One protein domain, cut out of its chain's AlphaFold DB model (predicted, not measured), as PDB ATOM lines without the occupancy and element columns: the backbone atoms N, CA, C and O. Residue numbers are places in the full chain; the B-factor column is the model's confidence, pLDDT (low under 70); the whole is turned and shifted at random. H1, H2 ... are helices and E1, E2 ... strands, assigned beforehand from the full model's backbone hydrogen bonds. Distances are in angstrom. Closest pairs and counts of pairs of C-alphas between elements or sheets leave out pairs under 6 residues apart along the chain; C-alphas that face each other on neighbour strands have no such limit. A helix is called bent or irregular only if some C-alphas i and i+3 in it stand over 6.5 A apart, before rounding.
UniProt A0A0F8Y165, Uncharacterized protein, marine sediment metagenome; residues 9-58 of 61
ATOM      1  N   ILE A   9     -66.400 -25.654 206.345       55.69
ATOM      2  CA  ILE A   9     -65.403 -25.636 207.419       55.69
ATOM      3  C   ILE A   9     -64.353 -24.598 207.017       55.69
ATOM      4  O   ILE A   9     -63.572 -24.836 206.103       55.69
ATOM      5  N   LYS A  10     -64.377 -23.420 207.654       44.31
ATOM      6  CA  LYS A  10     -63.320 -22.410 207.511       44.31
ATOM      7  C   LYS A  10     -62.198 -22.731 208.498       44.31
ATOM      8  O   LYS A  10     -62.279 -22.361 209.664       44.31
ATOM      9  N   LEU A  11     -61.173 -23.426 208.025       53.44
ATOM     10  CA  LEU A  11     -59.818 -23.305 208.566       53.44
ATOM     11  C   LEU A  11     -59.141 -22.239 207.698       53.44
ATOM     12  O   LEU A  11     -59.328 -22.283 206.489       53.44
ATOM     13  N   ASP A  12     -58.440 -21.266 208.283       57.06
ATOM     14  CA  ASP A  12     -58.034 -19.970 207.685       57.06
ATOM     15  C   ASP A  12     -57.451 -19.998 206.248       57.06
ATOM     16  O   ASP A  12     -57.453 -18.983 205.559       57.06
ATOM     17  N   THR A  13     -57.013 -21.156 205.750       67.06
ATOM     18  CA  THR A  13     -56.474 -21.366 204.394       67.06
ATOM     19  C   THR A  13     -57.036 -22.590 203.657       67.06
ATOM     20  O   THR A  13     -56.720 -22.785 202.485       67.06
ATOM     21  N   ILE A  14     -57.878 -23.415 204.298       69.75
ATOM     22  CA  ILE A  14     -58.452 -24.630 203.698       69.75
ATOM     23  C   ILE A  14     -59.966 -24.475 203.545       69.75
ATOM     24  O   ILE A  14     -60.695 -24.288 204.521       69.75
ATOM     25  N   LYS A  15     -60.447 -24.605 202.309       79.69
ATOM     26  CA  LYS A  15     -61.866 -24.700 201.964       79.69
ATOM     27  C   LYS A  15     -62.165 -26.130 201.547       79.69
ATOM     28  O   LYS A  15     -61.598 -26.622 200.579       79.69
ATOM     29  N   VAL A  16     -63.089 -26.773 202.250       79.38
ATOM     30  CA  VAL A  16     -63.619 -28.080 201.856       79.38
ATOM     31  C   VAL A  16     -65.079 -27.917 201.472       79.38
ATOM     32  O   VAL A  16     -65.879 -27.430 202.275       79.38
ATOM     33  N   LYS A  17     -65.427 -28.329 200.255       82.19
ATOM     34  CA  LYS A  17     -66.806 -28.406 199.778       82.19
ATOM     35  C   LYS A  17     -67.211 -29.872 199.729       82.19
ATOM     36  O   LYS A  17     -66.651 -30.634 198.953       82.19
ATOM     37  N   LEU A  18     -68.165 -30.268 200.565       81.56
ATOM     38  CA  LEU A  18     -68.723 -31.618 200.581       81.56
ATOM     39  C   LEU A  18     -70.035 -31.639 199.794       81.56
ATOM     40  O   LEU A  18     -70.937 -30.852 200.076       81.56
ATOM     41  N   GLU A  19     -70.157 -32.565 198.853       80.94
ATOM     42  CA  GLU A  19     -71.352 -32.776 198.042       80.94
ATOM     43  C   GLU A  19     -71.842 -34.218 198.222       80.94
ATOM     44  O   GLU A  19     -71.127 -35.187 197.965       80.94
ATOM     45  N   LYS A  20     -73.084 -34.370 198.697       76.69
ATOM     46  CA  LYS A  20     -73.743 -35.675 198.817       76.69
ATOM     47  C   LYS A  20     -74.554 -35.947 197.551       76.69
ATOM     48  O   LYS A  20     -75.522 -35.244 197.276       76.69
ATOM     49  N   GLY A  21     -74.172 -36.977 196.802       73.75
ATOM     50  CA  GLY A  21     -74.890 -37.443 195.619       73.75
ATOM     51  C   GLY A  21     -76.134 -38.282 195.941       73.75
ATOM     52  O   GLY A  21     -76.355 -38.717 197.072       73.75
ATOM     53  N   GLN A  22     -76.935 -38.570 194.907       68.25
ATOM     54  CA  GLN A  22     -78.229 -39.271 195.012       68.25
ATOM     55  C   GLN A  22     -78.138 -40.768 195.387       68.25
ATOM     56  O   GLN A  22     -79.158 -41.374 195.699       68.25
ATOM     57  N   LYS A  23     -76.943 -41.379 195.387       68.88
ATOM     58  CA  LYS A  23     -76.722 -42.814 195.685       68.88
ATOM     59  C   LYS A  23     -75.786 -43.054 196.873       68.88
ATOM     60  O   LYS A  23     -74.901 -43.895 196.799       68.88
ATOM     61  N   ASN A  24     -75.928 -42.260 197.933       65.06
ATOM     62  CA  ASN A  24     -75.045 -42.307 199.110       65.06
ATOM     63  C   ASN A  24     -73.552 -42.067 198.802       65.06
ATOM     64  O   ASN A  24     -72.697 -42.240 199.657       65.06
ATOM     65  N   THR A  25     -73.237 -41.614 197.589       68.75
ATOM     66  CA  THR A  25     -71.884 -41.250 197.187       68.75
ATOM     67  C   THR A  25     -71.552 -39.883 197.766       68.75
ATOM     68  O   THR A  25     -72.296 -38.922 197.554       68.75
ATOM     69  N   TYR A  26     -70.440 -39.789 198.486       74.62
ATOM     70  CA  TYR A  26     -69.904 -38.526 198.978       74.62
ATOM     71  C   TYR A  26     -68.763 -38.096 198.059       74.62
ATOM     72  O   TYR A  26     -67.846 -38.871 197.804       74.62
ATOM     73  N   ALA A  27     -68.836 -36.871 197.552       81.12
ATOM     74  CA  ALA A  27     -67.743 -36.212 196.855       81.12
ATOM     75  C   ALA A  27     -67.282 -35.025 197.699       81.12
ATOM     76  O   ALA A  27     -68.098 -34.365 198.344       81.12
ATOM     77  N   TRP A  28     -65.984 -34.742 197.709       82.44
ATOM     78  CA  TRP A  28     -65.457 -33.535 198.332       82.44
ATOM     79  C   TRP A  28     -64.401 -32.880 197.455       82.44
ATOM     80  O   TRP A  28     -63.567 -33.549 196.851       82.44
ATOM     81  N   GLU A  29     -64.437 -31.556 197.419       85.19
ATOM     82  CA  GLU A  29     -63.412 -30.715 196.817       85.19
ATOM     83  C   GLU A  29     -62.628 -30.040 197.944       85.19
ATOM     84  O   GLU A  29     -63.213 -29.375 198.804       85.19
ATOM     85  N   ILE A  30     -61.312 -30.253 197.969       84.88
ATOM     86  CA  ILE A  30     -60.401 -29.674 198.962       84.88
ATOM     87  C   ILE A  30     -59.555 -28.628 198.245       84.88
ATOM     88  O   ILE A  30     -58.734 -28.958 197.393       84.88
ATOM     89  N   THR A  31     -59.734 -27.371 198.627       83.06
ATOM     90  CA  THR A  31     -58.960 -26.238 198.126       83.06
ATOM     91  C   THR A  31     -58.108 -25.708 199.263       83.06
ATOM     92  O   THR A  31     -58.636 -25.225 200.265       83.06
ATOM     93  N   TYR A  32     -56.790 -25.791 199.110       81.94
ATOM     94  CA  TYR A  32     -55.835 -25.250 200.069       81.94
ATOM     95  C   TYR A  32     -54.860 -24.315 199.364       81.94
ATOM     96  O   TYR A  32     -54.218 -24.694 198.386       81.94
ATOM     97  N   GLU A  33     -54.772 -23.089 199.868       79.19
ATOM     98  CA  GLU A  33     -53.838 -22.075 199.388       79.19
ATOM     99  C   GLU A  33     -52.630 -22.067 200.332       79.19
ATOM    100  O   GLU A  33     -52.718 -21.590 201.460       79.19
ATOM    101  N   GLY A  34     -51.517 -22.651 199.887       75.94
ATOM    102  CA  GLY A  34     -50.259 -22.700 200.632       75.94
ATOM    103  C   GLY A  34     -49.095 -22.194 199.785       75.94
ATOM    104  O   GLY A  34     -49.144 -22.246 198.556       75.94
ATOM    105  N   GLU A  35     -48.046 -21.703 200.441       75.75
ATOM    106  CA  GLU A  35     -46.854 -21.167 199.764       75.75
ATOM    107  C   GLU A  35     -45.972 -22.276 199.162       75.75
ATOM    108  O   GLU A  35     -45.268 -22.049 198.179       75.75
ATOM    109  N   ASP A  36     -46.033 -23.486 199.728       85.31
ATOM    110  CA  ASP A  36     -45.221 -24.636 199.330       85.31
ATOM    111  C   ASP A  36     -46.088 -25.796 198.819       85.31
ATOM    112  O   ASP A  36     -47.005 -26.274 199.490       85.31
ATOM    113  N   THR A  37     -45.768 -26.301 197.625       82.25
ATOM    114  CA  THR A  37     -46.530 -27.379 196.979       82.25
ATOM    115  C   THR A  37     -46.510 -28.680 197.782       82.25
ATOM    116  O   THR A  37     -47.502 -29.411 197.786       82.25
ATOM    117  N   LYS A  38     -45.408 -28.984 198.478       86.94
ATOM    118  CA  LYS A  38     -45.295 -30.209 199.274       86.94
ATOM    119  C   LYS A  38     -46.190 -30.125 200.507       86.94
ATOM    120  O   LYS A  38     -46.910 -31.079 200.787       86.94
ATOM    121  N   GLN A  39     -46.214 -28.977 201.183       83.19
ATOM    122  CA  GLN A  39     -47.146 -28.697 202.273       83.19
ATOM    123  C   GLN A  39     -48.599 -28.789 201.796       83.19
ATOM    124  O   GLN A  39     -49.431 -29.368 202.492       83.19
ATOM    125  N   VAL A  40     -48.897 -28.282 200.593       84.38
ATOM    126  CA  VAL A  40     -50.244 -28.358 200.018       84.38
ATOM    127  C   VAL A  40     -50.688 -29.801 199.795       84.38
ATOM    128  O   VAL A  40     -51.775 -30.181 200.227       84.38
ATOM    129  N   MET A  41     -49.840 -30.623 199.177       86.12
ATOM    130  CA  MET A  41     -50.141 -32.039 198.949       86.12
ATOM    131  C   MET A  41     -50.306 -32.824 200.255       86.12
ATOM    132  O   MET A  41     -51.207 -33.658 200.352       86.12
ATOM    133  N   ASP A  42     -49.468 -32.546 201.255       88.94
ATOM    134  CA  ASP A  42     -49.525 -33.195 202.567       88.94
ATOM    135  C   ASP A  42     -50.844 -32.865 203.288       88.94
ATOM    136  O   ASP A  42     -51.562 -33.763 203.731       88.94
ATOM    137  N   ARG A  43     -51.250 -31.584 203.280       86.50
ATOM    138  CA  ARG A  43     -52.511 -31.133 203.890       86.50
ATOM    139  C   ARG A  43     -53.749 -31.679 203.188       86.50
ATOM    140  O   ARG A  43     -54.690 -32.100 203.859       86.50
ATOM    141  N   ILE A  44     -53.755 -31.689 201.854       86.25
ATOM    142  CA  ILE A  44     -54.860 -32.265 201.075       86.25
ATOM    143  C   ILE A  44     -54.979 -33.764 201.364       86.25
ATOM    144  O   ILE A  44     -56.089 -34.253 201.559       86.25
ATOM    145  N   SER A  45     -53.854 -34.481 201.445       87.69
ATOM    146  CA  SER A  45     -53.844 -35.919 201.745       87.69
ATOM    147  C   SER A  45     -54.355 -36.223 203.156       87.69
ATOM    148  O   SER A  45     -55.134 -37.160 203.334       87.69
ATOM    149  N   GLU A  46     -53.966 -35.422 204.152       89.06
ATOM    150  CA  GLU A  46     -54.477 -35.535 205.524       89.06
ATOM    151  C   GLU A  46     -56.001 -35.332 205.559       89.06
ATOM    152  O   GLU A  46     -56.727 -36.170 206.099       89.06
ATOM    153  N   MET A  47     -56.503 -34.279 204.904       86.38
ATOM    154  CA  MET A  47     -57.938 -33.997 204.841       86.38
ATOM    155  C   MET A  47     -58.729 -35.066 204.082       86.38
ATOM    156  O   MET A  47     -59.806 -35.450 204.534       86.38
ATOM    157  N   ASP A  48     -58.217 -35.575 202.959       85.31
ATOM    158  CA  ASP A  48     -58.848 -36.673 202.218       85.31
ATOM    159  C   ASP A  48     -59.006 -37.919 203.102       85.31
ATOM    160  O   ASP A  48     -60.088 -38.507 203.165       85.31
ATOM    161  N   ALA A  49     -57.964 -38.279 203.856       87.81
ATOM    162  CA  ALA A  49     -58.003 -39.409 204.776       87.81
ATOM    163  C   ALA A  49     -59.004 -39.198 205.926       87.81
ATOM    164  O   ALA A  49     -59.728 -40.127 206.299       87.81
ATOM    165  N   GLU A  50     -59.083 -37.988 206.485       86.56
ATOM    166  CA  GLU A  50     -60.070 -37.653 207.516       86.56
ATOM    167  C   GLU A  50     -61.511 -37.702 206.995       86.56
ATOM    168  O   GLU A  50     -62.399 -38.223 207.677       86.56
ATOM    169  N   LEU A  51     -61.755 -37.179 205.789       82.69
ATOM    170  CA  LEU A  51     -63.071 -37.197 205.154       82.69
ATOM    171  C   LEU A  51     -63.485 -38.632 204.833       82.69
ATOM    172  O   LEU A  51     -64.581 -39.034 205.226       82.69
ATOM    173  N   ARG A  52     -62.594 -39.445 204.250       82.19
ATOM    174  CA  ARG A  52     -62.840 -40.885 204.082       82.19
ATOM    175  C   ARG A  52     -63.194 -41.537 205.404       82.19
ATOM    176  O   ARG A  52     -64.265 -42.107 205.507       82.19
ATOM    177  N   ARG A  53     -62.401 -41.365 206.462       83.81
ATOM    178  CA  ARG A  53     -62.726 -41.944 207.779       83.81
ATOM    179  C   ARG A  53     -64.082 -41.502 208.329       83.81
ATOM    180  O   ARG A  53     -64.772 -42.299 208.952       83.81
ATOM    181  N   LYS A  54     -64.480 -40.244 208.133       79.69
ATOM    182  CA  LYS A  54     -65.772 -39.737 208.628       79.69
ATOM    183  C   LYS A  54     -66.970 -40.208 207.808       79.69
ATOM    184  O   LYS A  54     -68.055 -40.348 208.376       79.69
ATOM    185  N   PHE A  55     -66.799 -40.398 206.502       73.69
ATOM    186  CA  PHE A  55     -67.898 -40.690 205.577       73.69
ATOM    187  C   PHE A  55     -67.965 -42.162 205.136       73.69
ATOM    188  O   PHE A  55     -69.064 -42.645 204.899       73.69
ATOM    189  N   GLU A  56     -66.852 -42.898 205.126       63.19
ATOM    190  CA  GLU A  56     -66.779 -44.350 204.868       63.19
ATOM    191  C   GLU A  56     -67.426 -45.156 206.002       63.19
ATOM    192  O   GLU A  56     -68.171 -46.095 205.752       63.19
ATOM    193  N   VAL A  57     -67.278 -44.712 207.258       54.44
ATOM    194  CA  VAL A  57     -67.928 -45.345 208.426       54.44
ATOM    195  C   VAL A  57     -69.464 -45.238 208.373       54.44
ATOM    196  O   VAL A  57     -70.159 -45.904 209.133       54.44
ATOM    197  N   LYS A  58     -70.030 -44.419 207.475       52.06
ATOM    198  CA  LYS A  58     -71.486 -44.284 207.308       52.06
ATOM    199  C   LYS A  58     -72.091 -45.171 206.215       52.06
ATOM    200  O   LYS A  58     -73.302 -45.079 206.025       52.06
TER     201      LYS A  58
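What this domain is: This is residues 9 to 58 of the 61 residues of an uncharacterized protein of marine sediment metagenome (UniProt A0A0F8Y165). A long hairpin of two strands, E2 and E3, is covered on one face by a single long helix, H1, which folds back after E3 and runs along the strands, while the other face is bare. A very short strand, E1, sits at the edge of this small sheet, beside the beginning of E2. The printed part has 50 residues with three named strands and one named helix, in the order E1, E2, E3, H1; the sheet's order is E1, E2, E3, with E2 and E3 antiparallel. The class is mixed, helices and strands. The whole is only just loose, close to compact, with a radius of gyration of the C-alphas of 11.9 A, and its outline is a rod spanning 37 by 16 by 14 A.

Where its parts are: E1 is residues 9 to 11, 6.2 A from first to last C-alpha, and its C-alpha 9 is at (-65.403, -25.636, 207.419). E2 is residues 14 to 20, 19.5 A long. E3 is residues 26 to 32, 19.4 A long, and begins with C-alpha 26 at (-69.904, -38.526, 198.978). H1 is residues 37 to 56, 27.6 A long, and ends with C-alpha 56 at (-66.779, -44.350, 204.868). H1 is not bent.

How they stand to each other: E2 is the inner strand of the sheet, and E1 and E3 are its edge strands. E1 and E2 meet only at a point, where C-alphas 11 and 14 face each other at 5.2 A. E2 and E3 form a hairpin, antiparallel, with 167 degrees between their directions. C-alphas 18 and 28 of this pair face each other at 4.4 A. N 17 and O 29, and N 29 and O 17, are within hydrogen-bond range, each at 2.8 A. E1 and E3 are apart. H1 is on the sheet, at a height over the sheet of 9.0 A, and lies over E2 and E3. It runs along the strands, at 23 degrees to E3 on the local plane. The closest C-alphas of E3 and H1 are those of Tyr 32 and Val 40, 6.4 A apart. E2 and H1 are near each other, with 9 pairs of C-alphas within 10 A. In H1 every O i to N i+4 pair is within hydrogen-bond range.

The domain as a whole: The two C-alphas farthest apart are those of Lys 23 and Glu 35, at 37.1 A. The first and last printed C-alphas, of Ile 9 and Lys 58, are 19.6 A apart. The printed part has no cut, and the links E1 to E2, E2 to E3 and E3 to H1 are tight. The mean pLDDT of the printed part is 76.8; it is under 70 in residues 9 to 14, 22 to 25 and 56 to 58 of the model.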